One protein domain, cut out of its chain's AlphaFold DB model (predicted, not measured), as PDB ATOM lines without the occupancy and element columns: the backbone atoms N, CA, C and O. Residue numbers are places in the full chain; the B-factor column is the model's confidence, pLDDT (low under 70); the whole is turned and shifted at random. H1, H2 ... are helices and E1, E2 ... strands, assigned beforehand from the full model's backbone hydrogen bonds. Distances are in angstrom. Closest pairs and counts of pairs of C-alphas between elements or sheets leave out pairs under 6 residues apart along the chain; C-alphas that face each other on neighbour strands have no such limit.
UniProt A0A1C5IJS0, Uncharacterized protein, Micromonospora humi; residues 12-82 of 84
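What this domain is: This is residues 12 to 82 of the 84 residues of an uncharacterized protein of Micromonospora humi (UniProt A0A1C5IJS0). The model is an open, flat U with an empty middle: a small head of H1 and the hairpin E1 E2 at one end, H2 and H3 end to end as the span, and long H4 as the free leg. It has 71 printed residues, mostly helix, in the order H1 E1 E2 H2 H3 H4, with one antiparallel sheet, E1 - E2. It is extended, with a radius of gyration of the C-alphas of 17.7 A and spans of 45 by 35 by 16 A.

How they stand to each other: H1, residues 12 to 20, comes closest to E1, residues 24 to 26, at the C-alphas of Leu 18 and Leu 24, 5.6 A apart. E1 and E2, residues 32 to 34, form an antiparallel hairpin; N 25 and O 33, 2.8 A apart, are within hydrogen-bond range. H2, residues 36 to 46, and H3, residues 49 to 57, meet only through their link. H3 and H4, residues 62 to 80, are close but not clearly touching, about perpendicular at 81 degrees; their closest C-alphas, His 57 and Tyr 65, are 7.1 A apart. Every O i to N i+4 pair is within hydrogen-bond range in H1, H2, H3 and H4.

Where its parts are: H1 begins at C-alpha 12 (265.513, 236.899, 353.258). H2 is 15.1 A long; H4, 26.7 A, ends at C-alpha 80 (265.089, 217.116, 359.836).

The domain as a whole: The C-alphas farthest apart, Gln 28 and Asp 59, are 48.7 A apart. The printed part has no cut, and its links are tight. Residues 81 to 82 are under pLDDT 70.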
ATOM      1  N   ALA A  12     265.765 235.757 354.122       87.69
ATOM      2  CA  ALA A  12     265.513 236.899 353.258       87.69
ATOM      3  C   ALA A  12     266.018 238.176 353.935       87.69
ATOM      4  O   ALA A  12     266.771 238.922 353.310       87.69
ATOM      5  N   ALA A  13     265.698 238.373 355.216       89.69
ATOM      6  CA  ALA A  13     266.214 239.490 356.001       89.69
ATOM      7  C   ALA A  13     267.751 239.476 356.080       89.69
ATOM      8  O   ALA A  13     268.393 240.498 355.838       89.69
ATOM      9  N   GLU A  14     268.359 238.313 356.328       91.19
ATOM     10  CA  GLU A  14     269.824 238.186 356.359       91.19
ATOM     11  C   GLU A  14     270.463 238.473 354.988       91.19
ATOM     12  O   GLU A  14     271.527 239.091 354.901       91.19
ATOM     13  N   ALA A  15     269.815 238.069 353.890       92.25
ATOM     14  CA  ALA A  15     270.286 238.382 352.545       92.25
ATOM     15  C   ALA A  15     270.232 239.888 352.243       92.25
ATOM     16  O   ALA A  15     271.161 240.394 351.612       92.25
ATOM     17  N   GLU A  16     269.205 240.607 352.711       95.62
ATOM     18  CA  GLU A  16     269.128 242.068 352.567       95.62
ATOM     19  C   GLU A  16     270.296 242.768 353.265       95.62
ATOM     20  O   GLU A  16     270.959 243.604 352.656       95.62
ATOM     21  N   VAL A  17     270.654 242.353 354.483       95.56
ATOM     22  CA  VAL A  17     271.819 242.914 355.195       95.56
ATOM     23  C   VAL A  17     273.110 242.741 354.385       95.56
ATOM     24  O   VAL A  17     273.975 243.621 354.357       95.56
ATOM     25  N   LEU A  18     273.272 241.604 353.709       96.00
ATOM     26  CA  LEU A  18     274.447 241.344 352.877       96.00
ATOM     27  C   LEU A  18     274.416 242.109 351.542       96.00
ATOM     28  O   LEU A  18     275.481 242.449 351.019       96.00
ATOM     29  N   LEU A  19     273.228 242.405 351.009       95.81
ATOM     30  CA  LEU A  19     273.038 243.277 349.847       95.81
ATOM     31  C   LEU A  19     273.360 244.737 350.190       95.81
ATOM     32  O   LEU A  19     274.116 245.371 349.458       95.81
ATOM     33  N   GLU A  20     272.879 245.246 351.326       95.81
ATOM     34  CA  GLU A  20     273.179 246.600 351.820       95.81
ATOM     35  C   GLU A  20     274.683 246.819 352.031       95.81
ATOM     36  O   GLU A  20     275.218 247.893 351.757       95.81
ATOM     37  N   ARG A  21     275.398 245.775 352.466       95.50
ATOM     38  CA  ARG A  21     276.865 245.783 352.613       95.50
ATOM     39  C   ARG A  21     277.621 245.658 351.288       95.50
ATOM     40  O   ARG A  21     278.850 245.716 351.289       95.50
ATOM     41  N   GLY A  22     276.920 245.431 350.178       95.94
ATOM     42  CA  GLY A  22     277.514 245.177 348.866       95.94
ATOM     43  C   GLY A  22     278.279 243.855 348.778       95.94
ATOM     44  O   GLY A  22     279.129 243.699 347.904       95.94
ATOM     45  N   TRP A  23     278.031 242.910 349.691       97.31
ATOM     46  CA  TRP A  23     278.680 241.590 349.705       97.31
ATOM     47  C   TRP A  23     277.947 240.580 348.822       97.31
ATOM     48  O   TRP A  23     278.547 239.618 348.340       97.31
ATOM     49  N   LEU A  24     276.658 240.815 348.587       97.12
ATOM     50  CA  LEU A  24     275.862 240.120 347.588       97.12
ATOM     51  C   LEU A  24     275.402 241.096 346.504       97.12
ATOM     52  O   LEU A  24     275.321 242.303 346.721       97.12
ATOM     53  N   ALA A  25     275.056 240.543 345.348       95.25
ATOM     54  CA  ALA A  25     274.360 241.228 344.272       95.25
ATOM     55  C   ALA A  25     273.155 240.395 343.818       95.25
ATOM     56  O   ALA A  25     273.199 239.162 343.822       95.25
ATOM     57  N   ARG A  26     272.079 241.075 343.405       94.25
ATOM     58  CA  ARG A  26     270.926 240.448 342.745       94.25
ATOM     59  C   ARG A  26     271.182 240.390 341.238       94.25
ATOM     60  O   ARG A  26     271.265 241.420 340.578       94.25
ATOM     61  N   GLY A  27     271.319 239.179 340.713       87.69
ATOM     62  CA  GLY A  27     271.380 238.892 339.284       87.69
ATOM     63  C   GLY A  27     269.992 238.775 338.648       87.69
ATOM     64  O   GLY A  27     268.969 239.107 339.253       87.69
ATOM     65  N   GLN A  28     269.953 238.262 337.415       86.00
ATOM     66  CA  GLN A  28     268.696 237.962 336.727       86.00
ATOM     67  C   GLN A  28     267.834 236.985 337.541       86.00
ATOM     68  O   GLN A  28     268.351 236.123 338.255       86.00
ATOM     69  N   GLU A  29     266.513 237.162 337.452       86.69
ATOM     70  CA  GLU A  29     265.510 236.330 338.139       86.69
ATOM     71  C   GLU A  29     265.651 236.309 339.674       86.69
ATOM     72  O   GLU A  29     265.170 235.401 340.346       86.69
ATOM     73  N   GLY A  30     266.319 237.313 340.254       84.94
ATOM     74  CA  GLY A  30     266.496 237.420 341.702       84.94
ATOM     75  C   GLY A  30     267.540 236.465 342.286       84.94
ATOM     76  O   GLY A  30     267.632 236.354 343.508       84.94
ATOM     77  N   ARG A  31     268.352 235.797 341.452       91.12
ATOM     78  CA  ARG A  31     269.458 234.955 341.930       91.12
ATOM     79  C   ARG A  31     270.510 235.815 342.634       91.12
ATOM     80  O   ARG A  31     271.000 236.783 342.064       91.12
ATOM     81  N   LEU A  32     270.898 235.429 343.846       94.19
ATOM     82  CA  LEU A  32     271.970 236.089 344.591       94.19
ATOM     83  C   LEU A  32     273.340 235.547 344.162       94.19
ATOM     84  O   LEU A  32     273.528 234.332 344.076       94.19
ATOM     85  N   SER A  33     274.298 236.441 343.926       94.44
ATOM     86  CA  SER A  33     275.709 236.109 343.708       94.44
ATOM     87  C   SER A  33     276.596 236.873 344.681       94.44
ATOM     88  O   SER A  33     276.310 238.022 345.014       94.44
ATOM     89  N   ILE A  34     277.683 236.245 345.130       96.50
ATOM     90  CA  ILE A  34     278.698 236.924 345.939       96.50
ATOM     91  C   ILE A  34     279.476 237.915 345.068       96.50
ATOM     92  O   ILE A  34     279.761 237.621 343.906       96.50
ATOM     93  N   THR A  35     279.771 239.094 345.608       97.38
ATOM     94  CA  THR A  35     280.628 240.094 344.954       97.38
ATOM     95  C   THR A  35     282.092 239.864 345.322       97.38
ATOM     96  O   THR A  35     282.385 239.133 346.268       97.38
ATOM     97  N   ASP A  36     283.019 240.542 344.645       97.19
ATOM     98  CA  ASP A  36     284.439 240.504 345.021       97.19
ATOM     99  C   ASP A  36     284.650 240.988 346.466       97.19
ATOM    100  O   ASP A  36     285.319 240.329 347.261       97.19
ATOM    101  N   ALA A  37     283.979 242.077 346.862       96.31
ATOM    102  CA  ALA A  37     284.005 242.583 348.236       96.31
ATOM    103  C   ALA A  37     283.428 241.573 349.247       96.31
ATOM    104  O   ALA A  37     283.933 241.441 350.367       96.31
ATOM    105  N   GLY A  38     282.381 240.842 348.850       96.56
ATOM    106  CA  GLY A  38     281.809 239.753 349.634       96.56
ATOM    107  C   GLY A  38     282.764 238.572 349.781       96.56
ATOM    108  O   GLY A  38     282.887 238.022 350.876       96.56
ATOM    109  N   GLU A  39     283.483 238.203 348.722       96.50
ATOM    110  CA  GLU A  39     284.473 237.126 348.766       96.50
ATOM    111  C   GLU A  39     285.661 237.504 349.655       96.50
ATOM    112  O   GLU A  39     286.060 236.719 350.518       96.50
ATOM    113  N   GLU A  40     286.171 238.731 349.548       96.19
ATOM    114  CA  GLU A  40     287.200 239.228 350.460       96.19
ATOM    115  C   GLU A  40     286.726 239.205 351.918       96.19
ATOM    116  O   GLU A  40     287.460 238.771 352.808       96.19
ATOM    117  N   ALA A  41     285.487 239.636 352.185       93.44
ATOM    118  CA  ALA A  41     284.902 239.568 353.520       93.44
ATOM    119  C   ALA A  41     284.793 238.124 354.023       93.44
ATOM    120  O   ALA A  41     285.161 237.840 355.166       93.44
ATOM    121  N   ARG A  42     284.367 237.194 353.165       93.19
ATOM    122  CA  ARG A  42     284.289 235.762 353.475       93.19
ATOM    123  C   ARG A  42     285.659 235.196 353.838       93.19
ATOM    124  O   ARG A  42     285.778 234.494 354.841       93.19
ATOM    125  N   VAL A  43     286.702 235.524 353.073       94.31
ATOM    126  CA  VAL A  43     288.087 235.109 353.354       94.31
ATOM    127  C   VAL A  43     288.583 235.713 354.668       94.31
ATOM    128  O   VAL A  43     289.109 234.982 355.514       94.31
ATOM    129  N   ARG A  44     288.345 237.013 354.893       91.81
ATOM    130  CA  ARG A  44     288.696 237.704 356.145       91.81
ATOM    131  C   ARG A  44     287.965 237.157 357.370       91.81
ATOM    132  O   ARG A  44     288.495 237.231 358.472       91.81
ATOM    133  N   LEU A  45     286.767 236.612 357.227       89.12
ATOM    134  CA  LEU A  45     286.094 235.929 358.333       89.12
ATOM    135  C   LEU A  45     286.658 234.515 358.518       89.12
ATOM    136  O   LEU A  45     286.914 234.076 359.641       89.12
ATOM    137  N   LYS A  46     286.932 233.814 357.413       88.00
ATOM    138  CA  LYS A  46     287.439 232.436 357.412       88.00
ATOM    139  C   LYS A  46     288.824 232.293 358.048       88.00
ATOM    140  O   LYS A  46     289.093 231.247 358.631       88.00
ATOM    141  N   GLN A  47     289.679 233.316 358.012       88.81
ATOM    142  CA  GLN A  47     290.979 233.304 358.711       88.81
ATOM    143  C   GLN A  47     290.859 233.098 360.234       88.81
ATOM    144  O   GLN A  47     291.800 232.609 360.853       88.81
ATOM    145  N   HIS A  48     289.703 233.380 360.845       87.81
ATOM    146  CA  HIS A  48     289.465 233.095 362.266       87.81
ATOM    147  C   HIS A  48     289.005 231.653 362.531       87.81
ATOM    148  O   HIS A  48     289.093 231.172 363.663       87.81
ATOM    149  N   ALA A  49     288.548 230.934 361.500       84.94
ATOM    150  CA  ALA A  49     288.012 229.584 361.638       84.94
ATOM    151  C   ALA A  49     289.016 228.580 362.244       84.94
ATOM    152  O   ALA A  49     288.594 227.800 363.098       84.94
ATOM    153  N   PRO A  50     290.323 228.592 361.904       88.75
ATOM    154  CA  PRO A  50     291.298 227.710 362.544       88.75
ATOM    155  C   PRO A  50     291.412 227.929 364.055       88.75
ATOM    156  O   PRO A  50     291.421 226.960 364.808       88.75
ATOM    157  N   ALA A  51     291.434 229.185 364.514       87.88
ATOM    158  CA  ALA A  51     291.533 229.508 365.937       87.88
ATOM    159  C   ALA A  51     290.274 229.079 366.708       87.88
ATOM    160  O   ALA A  51     290.363 228.505 367.793       87.88
ATOM    161  N   ILE A  52     289.095 229.301 366.119       88.31
ATOM    162  CA  ILE A  52     287.823 228.837 366.683       88.31
ATOM    163  C   ILE A  52     287.808 227.306 366.750       88.31
ATOM    164  O   ILE A  52     287.485 226.746 367.796       88.31
ATOM    165  N   ARG A  53     288.214 226.626 365.669       85.94
ATOM    166  CA  ARG A  53     288.284 225.160 365.614       85.94
ATOM    167  C   ARG A  53     289.238 224.605 366.667       85.94
ATOM    168  O   ARG A  53     288.866 223.668 367.360       85.94
ATOM    169  N   ALA A  54     290.413 225.207 366.838       88.62
ATOM    170  CA  ALA A  54     291.362 224.814 367.875       88.62
ATOM    171  C   ALA A  54     290.758 224.956 369.280       88.62
ATOM    172  O   ALA A  54     290.923 224.072 370.114       88.62
ATOM    173  N   ARG A  55     289.997 226.030 369.539       91.19
ATOM    174  CA  ARG A  55     289.329 226.222 370.834       91.19
ATOM    175  C   ARG A  55     288.199 225.223 371.076       91.19
ATOM    176  O   ARG A  55     288.023 224.804 372.211       91.19
ATOM    177  N   ILE A  56     287.453 224.861 370.032       89.00
ATOM    178  CA  ILE A  56     286.410 223.827 370.092       89.00
ATOM    179  C   ILE A  56     287.025 222.445 370.365       89.00
ATOM    180  O   ILE A  56     286.424 221.653 371.076       89.00
ATOM    181  N   HIS A  57     288.203 222.167 369.803       91.38
ATOM    182  CA  HIS A  57     288.872 220.865 369.888       91.38
ATOM    183  C   HIS A  57     289.757 220.690 371.132       91.38
ATOM    184  O   HIS A  57     290.217 219.590 371.422       91.38
ATOM    185  N   ARG A  58     290.066 221.776 371.843       94.81
ATOM    186  CA  ARG A  58     290.985 221.749 372.983       94.81
ATOM    187  C   ARG A  58     290.512 220.735 374.031       94.81
ATOM    188  O   ARG A  58     289.355 220.776 374.435       94.81
ATOM    189  N   ASP A  59     291.438 219.884 374.471       96.44
ATOM    190  CA  ASP A  59     291.223 218.811 375.453       96.44
ATOM    191  C   ASP A  59     290.260 217.694 374.989       96.44
ATOM    192  O   ASP A  59     289.738 216.944 375.810       96.44
ATOM    193  N   ILE A  60     290.044 217.562 373.674       94.81
ATOM    194  CA  ILE A  60     289.261 216.487 373.048       94.81
ATOM    195  C   ILE A  60     290.172 215.737 372.071       94.81
ATOM    196  O   ILE A  60     290.842 216.367 371.250       94.81
ATOM    197  N   ASP A  61     290.199 214.407 372.149       94.56
ATOM    198  CA  ASP A  61     290.898 213.574 371.166       94.56
ATOM    199  C   ASP A  61     290.193 213.620 369.800       94.56
ATOM    200  O   ASP A  61     288.964 213.715 369.720       94.56
ATOM    201  N   ASP A  62     290.957 213.525 368.712       92.31
ATOM    202  CA  ASP A  62     290.421 213.557 367.347       92.31
ATOM    203  C   ASP A  62     289.331 212.487 367.133       92.31
ATOM    204  O   ASP A  62     288.317 212.752 366.475       92.31
ATOM    205  N   ALA A  63     289.495 211.282 367.693       95.12
ATOM    206  CA  ALA A  63     288.533 210.192 367.548       95.12
ATOM    207  C   ALA A  63     287.216 210.485 368.280       95.12
ATOM    208  O   ALA A  63     286.131 210.238 367.734       95.12
ATOM    209  N   ASP A  64     287.298 211.063 369.477       95.81
ATOM    210  CA  ASP A  64     286.133 211.459 370.267       95.81
ATOM    211  C   ASP A  64     285.398 212.627 369.608       95.81
ATOM    212  O   ASP A  64     284.172 212.596 369.461       95.81
ATOM    213  N   TYR A  65     286.137 213.619 369.107       93.88
ATOM    214  CA  TYR A  65     285.576 214.746 368.369       93.88
ATOM    215  C   TYR A  65     284.838 214.288 367.102       93.88
ATOM    216  O   TYR A  65     283.697 214.688 366.848       93.88
ATOM    217  N   VAL A  66     285.451 213.397 366.315       95.31
ATOM    218  CA  VAL A  66     284.821 212.809 365.122       95.31
ATOM    219  C   VAL A  66     283.569 212.016 365.495       95.31
ATOM    220  O   VAL A  66     282.557 212.102 364.793       95.31
ATOM    221  N   THR A  67     283.611 211.259 366.590       97.38
ATOM    222  CA  THR A  67     282.457 210.498 367.083       97.38
ATOM    223  C   THR A  67     281.314 211.433 367.467       97.38
ATOM    224  O   THR A  67     280.187 211.240 367.002       97.38
ATOM    225  N   ALA A  68     281.603 212.503 368.210       95.44
ATOM    226  CA  ALA A  68     280.622 213.514 368.585       95.44
ATOM    227  C   ALA A  68     279.965 214.166 367.355       95.44
ATOM    228  O   ALA A  68     278.739 214.271 367.294       95.44
ATOM    229  N   LEU A  69     280.746 214.536 366.330       94.81
ATOM    230  CA  LEU A  69     280.206 215.107 365.090       94.81
ATOM    231  C   LEU A  69     279.321 214.126 364.311       94.81
ATOM    232  O   LEU A  69     278.301 214.533 363.754       94.81
ATOM    233  N   LYS A  70     279.678 212.837 364.271       96.06
ATOM    234  CA  LYS A  70     278.850 211.805 363.625       96.06
ATOM    235  C   LYS A  70     277.505 211.648 364.328       96.06
ATOM    236  O   LYS A  70     276.476 211.598 363.651       96.06
ATOM    237  N   VAL A  71     277.517 211.607 365.662       97.12
ATOM    238  CA  VAL A  71     276.302 211.518 366.483       97.12
ATOM    239  C   VAL A  71     275.440 212.761 366.289       97.12
ATOM    240  O   VAL A  71     274.271 212.625 365.937       97.12
ATOM    241  N   LEU A  72     276.012 213.963 366.413       94.12
ATOM    242  CA  LEU A  72     275.292 215.217 366.182       94.12
ATOM    243  C   LEU A  72     274.690 215.269 364.771       94.12
ATOM    244  O   LEU A  72     273.517 215.594 364.607       94.12
ATOM    245  N   GLY A  73     275.458 214.884 363.750       91.88
ATOM    246  CA  GLY A  73     274.967 214.807 362.376       91.88
ATOM    247  C   GLY A  73     273.793 213.836 362.213       91.88
ATOM    248  O   GLY A  73     272.874 214.123 361.448       91.88
ATOM    249  N   GLN A  74     273.787 212.710 362.934       94.19
ATOM    250  CA  GLN A  74     272.648 211.788 362.953       94.19
ATOM    251  C   GLN A  74     271.446 212.380 363.693       94.19
ATOM    252  O   GLN A  74     270.335 212.274 363.188       94.19
ATOM    253  N   MET A  75     271.653 213.038 364.839       91.50
ATOM    254  CA  MET A  75     270.572 213.712 365.568       91.50
ATOM    255  C   MET A  75     269.876 214.746 364.684       91.50
ATOM    256  O   MET A  75     268.650 214.766 364.632       91.50
ATOM    257  N   ILE A  76     270.642 215.541 363.929       87.31
ATOM    258  CA  ILE A  76     270.052 216.540 363.037       87.31
ATOM    259  C   ILE A  76     269.286 215.887 361.877       87.31
ATOM    260  O   ILE A  76     268.208 216.361 361.523       87.31
ATOM    261  N   ARG A  77     269.786 214.779 361.305       86.56
ATOM    262  CA  ARG A  77     269.023 214.009 360.303       86.56
ATOM    263  C   ARG A  77     267.695 213.516 360.873       86.56
ATOM    264  O   ARG A  77     266.661 213.759 360.264       86.56
ATOM    265  N   ASN A  78     267.721 212.928 362.067       86.81
ATOM    266  CA  ASN A  78     266.520 212.426 362.733       86.81
ATOM    267  C   ASN A  78     265.475 213.533 362.939       86.81
ATOM    268  O   ASN A  78     264.288 213.291 362.758       86.81
ATOM    269  N   THR A  79     265.892 214.751 363.299       82.75
ATOM    270  CA  THR A  79     264.957 215.873 363.485       82.75
ATOM    271  C   THR A  79     264.523 216.529 362.173       82.75
ATOM    272  O   THR A  79     263.428 217.072 362.103       82.75
ATOM    273  N   GLY A  80     265.365 216.496 361.135       70.31
ATOM    274  CA  GLY A  80     265.089 217.116 359.836       70.31
ATOM    275  C   GLY A  80     264.186 216.287 358.917       70.31
ATOM    276  O   GLY A  80     263.573 216.846 358.014       70.31
ATOM    277  N   GLU A  81     264.080 214.974 359.141       60.62
ATOM    278  CA  GLU A  81     263.140 214.095 358.422       60.62
ATOM    279  C   GLU A  81     261.697 214.187 358.966       60.62
ATOM    280  O   GLU A  81     260.760 213.767 358.293       60.62
ATOM    281  N   HIS A  82     261.497 214.803 360.140       48.56
ATOM    282  CA  HIS A  82     260.198 214.993 360.804       48.56
ATOM    283  C   HIS A  82     259.599 216.405 360.623       48.56
ATOM    284  O   HIS A  82     258.877 216.897 361.489       48.56
TER     285      HIS A  82